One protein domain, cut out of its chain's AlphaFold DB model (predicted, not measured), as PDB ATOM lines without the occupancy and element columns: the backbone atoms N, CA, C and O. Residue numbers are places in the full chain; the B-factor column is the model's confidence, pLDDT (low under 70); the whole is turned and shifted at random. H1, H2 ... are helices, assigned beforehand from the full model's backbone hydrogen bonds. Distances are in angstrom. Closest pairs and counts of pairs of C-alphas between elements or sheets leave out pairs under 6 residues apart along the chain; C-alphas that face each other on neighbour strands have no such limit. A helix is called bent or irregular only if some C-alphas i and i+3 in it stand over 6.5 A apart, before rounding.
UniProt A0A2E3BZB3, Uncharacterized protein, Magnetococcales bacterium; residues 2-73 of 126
ATOM      1  N   ASP A   2     166.252 201.768 268.082       37.75
ATOM      2  CA  ASP A   2     165.690 201.652 266.745       37.75
ATOM      3  C   ASP A   2     166.701 202.215 265.745       37.75
ATOM      4  O   ASP A   2     166.990 203.409 265.751       37.75
ATOM      5  N   ASN A   3     167.257 201.353 264.896       42.06
ATOM      6  CA  ASN A   3     168.314 201.708 263.946       42.06
ATOM      7  C   ASN A   3     167.735 202.261 262.626       42.06
ATOM      8  O   ASN A   3     168.133 201.866 261.534       42.06
ATOM      9  N   PHE A   4     166.723 203.129 262.732       41.88
ATOM     10  CA  PHE A   4     165.962 203.633 261.583       41.88
ATOM     11  C   PHE A   4     166.630 204.818 260.877       41.88
ATOM     12  O   PHE A   4     166.176 205.209 259.807       41.88
ATOM     13  N   PHE A   5     167.683 205.412 261.443       43.16
ATOM     14  CA  PHE A   5     168.292 206.627 260.900       43.16
ATOM     15  C   PHE A   5     169.816 206.550 260.985       43.16
ATOM     16  O   PHE A   5     170.369 206.141 262.002       43.16
ATOM     17  N   GLN A   6     170.493 206.987 259.919       43.00
ATOM     18  CA  GLN A   6     171.953 206.923 259.723       43.00
ATOM     19  C   GLN A   6     172.783 207.668 260.792       43.00
ATOM     20  O   GLN A   6     174.003 207.551 260.808       43.00
ATOM     21  N   ASN A   7     172.131 208.411 261.691       50.50
ATOM     22  CA  ASN A   7     172.762 209.192 262.757       50.50
ATOM     23  C   ASN A   7     172.687 208.526 264.140       50.50
ATOM     24  O   ASN A   7     173.159 209.092 265.125       50.50
ATOM     25  N   CYS A   8     172.107 207.329 264.227       49.16
ATOM     26  CA  CYS A   8     172.124 206.520 265.438       49.16
ATOM     27  C   CYS A   8     173.276 205.516 265.335       49.16
ATOM     28  O   CYS A   8     173.436 204.900 264.279       49.16
ATOM     29  N   PRO A   9     174.090 205.326 266.389       50.41
ATOM     30  CA  PRO A   9     175.103 204.285 266.365       50.41
ATOM     31  C   PRO A   9     174.424 202.940 266.076       50.41
ATOM     32  O   PRO A   9     173.386 202.651 266.684       50.41
ATOM     33  N   PRO A  10     174.977 202.130 265.155       50.78
ATOM     34  CA  PRO A  10     174.366 200.872 264.781       50.78
ATOM     35  C   PRO A  10     174.190 199.989 266.012       50.78
ATOM     36  O   PRO A  10     175.060 199.943 266.888       50.78
ATOM     37  N   MET A  11     173.067 199.271 266.073       51.44
ATOM     38  CA  MET A  11     172.909 198.221 267.070       51.44
ATOM     39  C   MET A  11     174.039 197.213 266.841       51.44
ATOM     40  O   MET A  11     174.121 196.603 265.776       51.44
ATOM     41  N   MET A  12     174.960 197.103 267.801       51.09
ATOM     42  CA  MET A  12     176.065 196.150 267.719       51.09
ATOM     43  C   MET A  12     175.465 194.751 267.529       51.09
ATOM     44  O   MET A  12     174.594 194.358 268.302       51.09
ATOM     45  N   ALA A  13     175.925 194.025 266.505       46.34
ATOM     46  CA  ALA A  13     175.459 192.674 266.165       46.34
ATOM     47  C   ALA A  13     175.656 191.657 267.304       46.34
ATOM     48  O   ALA A  13     175.031 190.600 267.309       46.34
ATOM     49  N   ASP A  14     176.488 192.004 268.287       49.44
ATOM     50  CA  ASP A  14     176.613 191.323 269.570       49.44
ATOM     51  C   ASP A  14     175.377 191.644 270.429       49.44
ATOM     52  O   ASP A  14     175.380 192.476 271.347       49.44
ATOM     53  N   GLY A  15     174.246 191.092 269.992       48.75
ATOM     54  CA  GLY A  15     172.932 191.338 270.550       48.75
ATOM     55  C   GLY A  15     172.866 190.838 271.979       48.75
ATOM     56  O   GLY A  15     172.588 189.673 272.183       48.75
ATOM     57  N   PHE A  16     173.151 191.710 272.947       50.16
ATOM     58  CA  PHE A  16     172.712 191.618 274.351       50.16
ATOM     59  C   PHE A  16     173.130 192.852 275.180       50.16
ATOM     60  O   PHE A  16     173.286 192.793 276.401       50.16
ATOM     61  N   ARG A  17     173.276 194.028 274.548       51.84
ATOM     62  CA  ARG A  17     173.468 195.307 275.261       51.84
ATOM     63  C   ARG A  17     172.189 195.853 275.921       51.84
ATOM     64  O   ARG A  17     172.176 196.969 276.413       51.84
ATOM     65  N   GLU A  18     171.115 195.079 276.008       53.72
ATOM     66  CA  GLU A  18     169.903 195.472 276.750       53.72
ATOM     67  C   GLU A  18     170.195 195.669 278.250       53.72
ATOM     68  O   GLU A  18     169.526 196.415 278.950       53.72
ATOM     69  N   LEU A  19     171.291 195.087 278.731       52.56
ATOM     70  CA  LEU A  19     171.790 195.227 280.094       52.56
ATOM     71  C   LEU A  19     172.923 196.264 280.239       52.56
ATOM     72  O   LEU A  19     173.627 196.256 281.252       52.56
ATOM     73  N   THR A  20     173.137 197.156 279.265       53.31
ATOM     74  CA  THR A  20     174.131 198.239 279.376       53.31
ATOM     75  C   THR A  20     173.543 199.480 280.034       53.31
ATOM     76  O   THR A  20     173.587 200.575 279.480       53.31
ATOM     77  N   ASP A  21     173.047 199.346 281.260       61.03
ATOM     78  CA  ASP A  21     172.923 200.506 282.149       61.03
ATOM     79  C   ASP A  21     174.284 200.908 282.754       61.03
ATOM     80  O   ASP A  21     174.338 201.715 283.677       61.03
ATOM     81  N   TYR A  22     175.387 200.334 282.239       67.44
ATOM     82  CA  TYR A  22     176.763 200.422 282.753       67.44
ATOM     83  C   TYR A  22     176.888 200.046 284.236       67.44
ATOM     84  O   TYR A  22     177.934 200.248 284.852       67.44
ATOM     85  N   LYS A  23     175.837 199.465 284.823       72.25
ATOM     86  CA  LYS A  23     175.863 198.961 286.187       72.25
ATOM     87  C   LYS A  23     176.382 197.535 286.175       72.25
ATOM     88  O   LYS A  23     176.143 196.752 285.257       72.25
ATOM     89  N   MET A  24     177.079 197.191 287.248       80.31
ATOM     90  CA  MET A  24     177.510 195.822 287.493       80.31
ATOM     91  C   MET A  24     176.297 194.890 287.593       80.31
ATOM     92  O   MET A  24     175.264 195.254 288.165       80.31
ATOM     93  N   ALA A  25     176.443 193.666 287.080       81.31
ATOM     94  CA  ALA A  25     175.384 192.658 287.097       81.31
ATOM     95  C   ALA A  25     174.875 192.367 288.519       81.31
ATOM     96  O   ALA A  25     173.674 192.212 288.720       81.31
ATOM     97  N   THR A  26     175.769 192.381 289.511       86.44
ATOM     98  CA  THR A  26     175.438 192.240 290.936       86.44
ATOM     99  C   THR A  26     174.462 193.314 291.402       86.44
ATOM    100  O   THR A  26     173.397 192.991 291.914       86.44
ATOM    101  N   ARG A  27     174.760 194.593 291.141       86.88
ATOM    102  CA  ARG A  27     173.903 195.719 291.543       86.88
ATOM    103  C   ARG A  27     172.506 195.625 290.937       86.88
ATOM    104  O   ARG A  27     171.526 195.939 291.603       86.88
ATOM    105  N   ARG A  28     172.413 195.204 289.676       83.88
ATOM    106  CA  ARG A  28     171.126 195.024 289.000       83.88
ATOM    107  C   ARG A  28     170.345 193.851 289.582       83.88
ATOM    108  O   ARG A  28     169.164 194.010 289.853       83.88
ATOM    109  N   ASN A  29     170.995 192.712 289.801       88.19
ATOM    110  CA  ASN A  29     170.336 191.538 290.370       88.19
ATOM    111  C   ASN A  29     169.816 191.818 291.784       88.19
ATOM    112  O   ASN A  29     168.664 191.516 292.074       88.19
ATOM    113  N   GLU A  30     170.617 192.473 292.624       89.69
ATOM    114  CA  GLU A  30     170.195 192.872 293.970       89.69
ATOM    115  C   GLU A  30     169.065 193.905 293.937       89.69
ATOM    116  O   GLU A  30     168.107 193.800 294.696       89.69
ATOM    117  N   TYR A  31     169.106 194.858 293.003       88.88
ATOM    118  CA  TYR A  31     168.001 195.796 292.817       88.88
ATOM    119  C   TYR A  31     166.704 195.087 292.404       88.88
ATOM    120  O   TYR A  31     165.652 195.363 292.974       88.88
ATOM    121  N   VAL A  32     166.767 194.148 291.453       88.31
ATOM    122  CA  VAL A  32     165.596 193.379 291.003       88.31
ATOM    123  C   VAL A  32     165.050 192.507 292.134       88.31
ATOM    124  O   VAL A  32     163.835 192.445 292.315       88.31
ATOM    125  N   LYS A  33     165.916 191.870 292.922       91.94
ATOM    126  CA  LYS A  33     165.510 191.126 294.120       91.94
ATOM    127  C   LYS A  33     164.807 192.028 295.132       91.94
ATOM    128  O   LYS A  33     163.703 191.707 295.563       91.94
ATOM    129  N   TYR A  34     165.402 193.182 295.434       93.19
ATOM    130  CA  TYR A  34     164.884 194.148 296.399       93.19
ATOM    131  C   TYR A  34     163.493 194.675 296.020       93.19
ATOM    132  O   TYR A  34     162.577 194.615 296.836       93.19
ATOM    133  N   ILE A  35     163.296 195.132 294.776       91.81
ATOM    134  CA  ILE A  35     161.996 195.682 294.341       91.81
ATOM    135  C   ILE A  35     160.889 194.624 294.253       91.81
ATOM    136  O   ILE A  35     159.716 194.970 294.356       91.81
ATOM    137  N   ASN A  36     161.250 193.353 294.051       89.56
ATOM    138  CA  ASN A  36     160.296 192.244 293.960       89.56
ATOM    139  C   ASN A  36     160.167 191.460 295.279       89.56
ATOM    140  O   ASN A  36     159.470 190.449 295.310       89.56
ATOM    141  N   GLY A  37     160.838 191.889 296.357       93.06
ATOM    142  CA  GLY A  37     160.797 191.217 297.661       93.06
ATOM    143  C   GLY A  37     161.351 189.785 297.652       93.06
ATOM    144  O   GLY A  37     160.921 188.954 298.448       93.06
ATOM    145  N   ILE A  38     162.274 189.473 296.736       93.12
ATOM    146  CA  ILE A  38     162.871 188.140 296.598       93.12
ATOM    147  C   ILE A  38     164.146 188.084 297.434       93.12
ATOM    148  O   ILE A  38     165.111 188.789 297.150       93.12
ATOM    149  N   TYR A  39     164.175 187.206 298.432       90.38
ATOM    150  CA  TYR A  39     165.330 187.062 299.324       90.38
ATOM    151  C   TYR A  39     166.232 185.882 298.963       90.38
ATOM    152  O   TYR A  39     167.424 185.908 299.256       90.38
ATOM    153  N   ARG A  40     165.678 184.838 298.334       92.62
ATOM    154  CA  ARG A  40     166.419 183.617 298.002       92.62
ATOM    155  C   ARG A  40     166.771 183.535 296.519       92.62
ATOM    156  O   ARG A  40     166.004 183.946 295.648       92.62
ATOM    157  N   ASP A  41     167.924 182.939 296.232       89.88
ATOM    158  CA  ASP A  41     168.450 182.826 294.867       89.88
ATOM    159  C   ASP A  41     167.681 181.831 293.984       89.88
ATOM    160  O   ASP A  41     167.574 182.032 292.775       89.88
ATOM    161  N   ASP A  42     167.098 180.783 294.569       93.88
ATOM    162  CA  ASP A  42     166.258 179.805 293.864       93.88
ATOM    163  C   ASP A  42     164.980 180.452 293.304       93.88
ATOM    164  O   ASP A  42     164.653 180.291 292.123       93.88
ATOM    165  N   GLN A  43     164.313 181.258 294.129       92.62
ATOM    166  CA  GLN A  43     163.163 182.073 293.745       92.62
ATOM    167  C   GLN A  43     163.539 183.108 292.684       92.62
ATOM    168  O   GLN A  43     162.795 183.302 291.723       92.62
ATOM    169  N   TYR A  44     164.714 183.731 292.814       93.81
ATOM    170  CA  TYR A  44     165.202 184.685 291.822       93.81
ATOM    171  C   TYR A  44     165.420 184.024 290.456       93.81
ATOM    172  O   TYR A  44     165.030 184.571 289.424       93.81
ATOM    173  N   ARG A  45     165.971 182.805 290.434       91.50
ATOM    174  CA  ARG A  45     166.192 182.060 289.189       91.50
ATOM    175  C   ARG A  45     164.877 181.702 288.492       91.50
ATOM    176  O   ARG A  45     164.768 181.882 287.281       91.50
ATOM    177  N   LEU A  46     163.878 181.249 289.254       94.06
ATOM    178  CA  LEU A  46     162.529 180.978 288.740       94.06
ATOM    179  C   LEU A  46     161.852 182.253 288.230       94.06
ATOM    180  O   LEU A  46     161.264 182.249 287.149       94.06
ATOM    181  N   PHE A  47     161.990 183.359 288.964       93.62
ATOM    182  CA  PHE A  47     161.464 184.659 288.562       93.62
ATOM    183  C   PHE A  47     162.023 185.107 287.206       93.62
ATOM    184  O   PHE A  47     161.250 185.524 286.341       93.62
ATOM    185  N   LEU A  48     163.338 184.976 286.998       89.56
ATOM    186  CA  LEU A  48     163.983 185.319 285.729       89.56
ATOM    187  C   LEU A  48     163.508 184.430 284.575       89.56
ATOM    188  O   LEU A  48     163.280 184.934 283.482       89.56
ATOM    189  N   GLN A  49     163.318 183.130 284.812       89.69
ATOM    190  CA  GLN A  49     162.817 182.212 283.782       89.69
ATOM    191  C   GLN A  49     161.369 182.521 283.385       89.69
ATOM    192  O   GLN A  49     161.035 182.496 282.206       89.69
ATOM    193  N   GLN A  50     160.514 182.848 284.357       93.06
ATOM    194  CA  GLN A  50     159.095 183.122 284.110       93.06
ATOM    195  C   GLN A  50     158.844 184.516 283.522       93.06
ATOM    196  O   GLN A  50     157.861 184.718 282.809       93.06
ATOM    197  N   ASN A  51     159.709 185.488 283.827       89.81
ATOM    198  CA  ASN A  51     159.510 186.892 283.453       89.81
ATOM    199  C   ASN A  51     160.566 187.433 282.486       89.81
ATOM    200  O   ASN A  51     160.524 188.625 282.186       89.81
ATOM    201  N   GLY A  52     161.474 186.592 281.982       83.25
ATOM    202  CA  GLY A  52     162.562 186.991 281.085       83.25
ATOM    203  C   GLY A  52     162.070 187.849 279.922       83.25
ATOM    204  O   GLY A  52     162.483 188.999 279.798       83.25
ATOM    205  N   ASP A  53     161.086 187.356 279.166       83.75
ATOM    206  CA  ASP A  53     160.472 188.084 278.047       83.75
ATOM    207  C   ASP A  53     159.950 189.473 278.452       83.75
ATOM    208  O   ASP A  53     160.186 190.467 277.769       83.75
ATOM    209  N   LYS A  54     159.265 189.569 279.599       86.88
ATOM    210  CA  LYS A  54     158.701 190.838 280.082       86.88
ATOM    211  C   LYS A  54     159.787 191.815 280.521       86.88
ATOM    212  O   LYS A  54     159.646 193.017 280.304       86.88
ATOM    213  N   ILE A  55     160.843 191.317 281.163       83.50
ATOM    214  CA  ILE A  55     161.972 192.134 281.617       83.50
ATOM    215  C   ILE A  55     162.668 192.747 280.402       83.50
ATOM    216  O   ILE A  55     162.855 193.964 280.374       83.50
ATOM    217  N   MET A  56     162.958 191.936 279.384       78.62
ATOM    218  CA  MET A  56     163.592 192.392 278.143       78.62
ATOM    219  C   MET A  56     162.718 193.424 277.420       78.62
ATOM    220  O   MET A  56     163.175 194.522 277.099       78.62
ATOM    221  N   ASP A  57     161.418 193.159 277.293       80.94
ATOM    222  CA  ASP A  57     160.480 194.089 276.654       80.94
ATOM    223  C   ASP A  57     160.366 195.431 277.390       80.94
ATOM    224  O   ASP A  57     160.255 196.490 276.762       80.94
ATOM    225  N   ASN A  58     160.390 195.414 278.722       82.88
ATOM    226  CA  ASN A  58     160.318 196.629 279.531       82.88
ATOM    227  C   ASN A  58     161.604 197.455 279.438       82.88
ATOM    228  O   ASN A  58     161.542 198.678 279.290       82.88
ATOM    229  N   VAL A  59     162.757 196.791 279.482       77.06
ATOM    230  CA  VAL A  59     164.070 197.415 279.290       77.06
ATOM    231  C   VAL A  59     164.156 198.046 277.901       77.06
ATOM    232  O   VAL A  59     164.528 199.216 277.768       77.06
ATOM    233  N   TRP A  60     163.697 197.332 276.872       74.25
ATOM    234  CA  TRP A  60     163.619 197.862 275.516       74.25
ATOM    235  C   TRP A  60     162.741 199.111 275.429       74.25
ATOM    236  O   TRP A  60     163.172 200.133 274.891       74.25
ATOM    237  N   LYS A  61     161.528 199.069 275.996       78.44
ATOM    238  CA  LYS A  61     160.612 200.223 276.027       78.44
ATOM    239  C   LYS A  61     161.230 201.428 276.735       78.44
ATOM    240  O   LYS A  61     161.109 202.546 276.235       78.44
ATOM    241  N   TYR A  62     161.911 201.210 277.860       80.25
ATOM    242  CA  TYR A  62     162.608 202.269 278.591       80.25
ATOM    243  C   TYR A  62     163.687 202.925 277.724       80.25
ATOM    244  O   TYR A  62     163.687 204.146 277.556       80.25
ATOM    245  N   HIS A  63     164.565 202.126 277.113       73.94
ATOM    246  CA  HIS A  63     165.629 202.656 276.262       73.94
ATOM    247  C   HIS A  63     165.089 203.303 274.988       73.94
ATOM    248  O   HIS A  63     165.623 204.318 274.563       73.94
ATOM    249  N   ARG A  64     163.999 202.791 274.409       72.25
ATOM    250  CA  ARG A  64     163.324 203.432 273.271       72.25
ATOM    251  C   ARG A  64     162.726 204.787 273.643       72.25
ATOM    252  O   ARG A  64     162.711 205.689 272.818       72.25
ATOM    253  N   LYS A  65     162.227 204.951 274.867       74.31
ATOM    254  CA  LYS A  65     161.662 206.228 275.314       74.31
ATOM    255  C   LYS A  65     162.744 207.251 275.664       74.31
ATOM    256  O   LYS A  65     162.618 208.407 275.286       74.31
ATOM    257  N   ASN A  66     163.775 206.827 276.393       72.81
ATOM    258  CA  ASN A  66     164.713 207.749 277.044       72.81
ATOM    259  C   ASN A  66     166.059 207.864 276.328       72.81
ATOM    260  O   ASN A  66     166.689 208.914 276.375       72.81
ATOM    261  N   ASN A  67     166.492 206.787 275.677       64.69
ATOM    262  CA  ASN A  67     167.794 206.696 275.023       64.69
ATOM    263  C   ASN A  67     167.637 206.478 273.513       64.69
ATOM    264  O   ASN A  67     168.585 206.047 272.857       64.69
ATOM    265  N   SER A  68     166.444 206.724 272.955       64.56
ATOM    266  CA  SER A  68     166.296 206.727 271.508       64.56
ATOM    267  C   SER A  68     167.069 207.896 270.940       64.56
ATOM    268  O   SER A  68     167.067 209.009 271.464       64.56
ATOM    269  N   CYS A  69     167.728 207.628 269.826       57.62
ATOM    270  CA  CYS A  69     168.145 208.698 268.961       57.62
ATOM    271  C   CYS A  69     166.903 209.383 268.385       57.62
ATOM    272  O   CYS A  69     165.913 208.740 268.022       57.62
ATOM    273  N   TRP A  70     166.958 210.705 268.298       52.25
ATOM    274  CA  TRP A  70     165.952 211.438 267.556       52.25
ATOM    275  C   TRP A  70     166.139 211.173 266.072       52.25
ATOM    276  O   TRP A  70     167.263 211.133 265.569       52.25
ATOM    277  N   ASN A  71     165.019 210.995 265.376       51.44
ATOM    278  CA  ASN A  71     165.004 211.007 263.928       51.44
ATOM    279  C   ASN A  71     165.514 212.376 263.471       51.44
ATOM    280  O   ASN A  71     164.778 213.365 263.489       51.44
ATOM    281  N   THR A  72     166.785 212.442 263.087       51.72
ATOM    282  CA  THR A  72     167.242 213.504 262.208       51.72
ATOM    283  C   THR A  72     166.514 213.280 260.901       51.72
ATOM    284  O   THR A  72     166.841 212.348 260.162       51.72
ATOM    285  N   GLN A  73     165.502 214.108 260.670       56.00
ATOM    286  CA  GLN A  73     164.814 214.200 259.398       56.00
ATOM    287  C   GLN A  73     165.834 214.103 258.253       56.00
ATOM    288  O   GLN A  73     166.930 214.667 258.338       56.00
TER     289      GLN A  73
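AT A GLANCE: This is residues 2 to 73 of the 126 residues of an uncharacterized protein of Magnetococcales bacterium (UniProt A0A2E3BZB3). A long helix, H2, bends into an L; the shorter H1 stands near its first arm, H2a, and a long stretch without a named element, residues 2 to 24, folds loosely to the side of the second arm, H2b. The picture is open, with few contacts between helices, and residues 67 to 73 trail on past the end of H2b. The printed part has 72 residues with two named helices, H1 then H2, and no named strand; its class is all helix, with 37 residues in the helices. It is loose, with a radius of gyration of the C-alphas of 15.0 A and spans of 49 by 22 by 22 A.

IN THESE COORDINATES: H2, residues 41 to 66, was assigned as one helix by its hydrogen bonds but is bent: C-alphas 50 and 53 are 8.0 A apart. Arm H2a, residues 41 to 50, is 14.3 A long and begins at C-alpha 41, (168.450, 182.826, 294.867). Arm H2b, residues 53 to 66, is 20.1 A long and ends at C-alpha 66, (164.713, 207.749, 277.044). H1, residues 25 to 35, is 15.5 A long and begins at C-alpha 25, (175.384, 192.658, 287.097).

HOW THE PARTS SIT: H2a and H2b are about perpendicular, at 77 degrees. H1 and H2a are close but not clearly touching: their closest C-alphas, those of Lys 33 and Tyr 44, are 6.8 A apart. Their lines are about perpendicular, at 86 degrees. H1 and H2b are apart. In H1, H2a and H2b every O i to N i+4 pair is within hydrogen-bond range.

THE WHOLE: The two C-alphas farthest apart, those of Arg 40 and Gln 73, are 49.3 A apart. The printed part has no cut. The link from H1 to H2, five residues, is tight. Residues 22 to 27, of which 25 to 27 belong to H1, stand free, as do residues 49 to 54 of H2. Mean pLDDT of the printed part is 72.5; residues 2 to 22 and 67 to 73 are under 70.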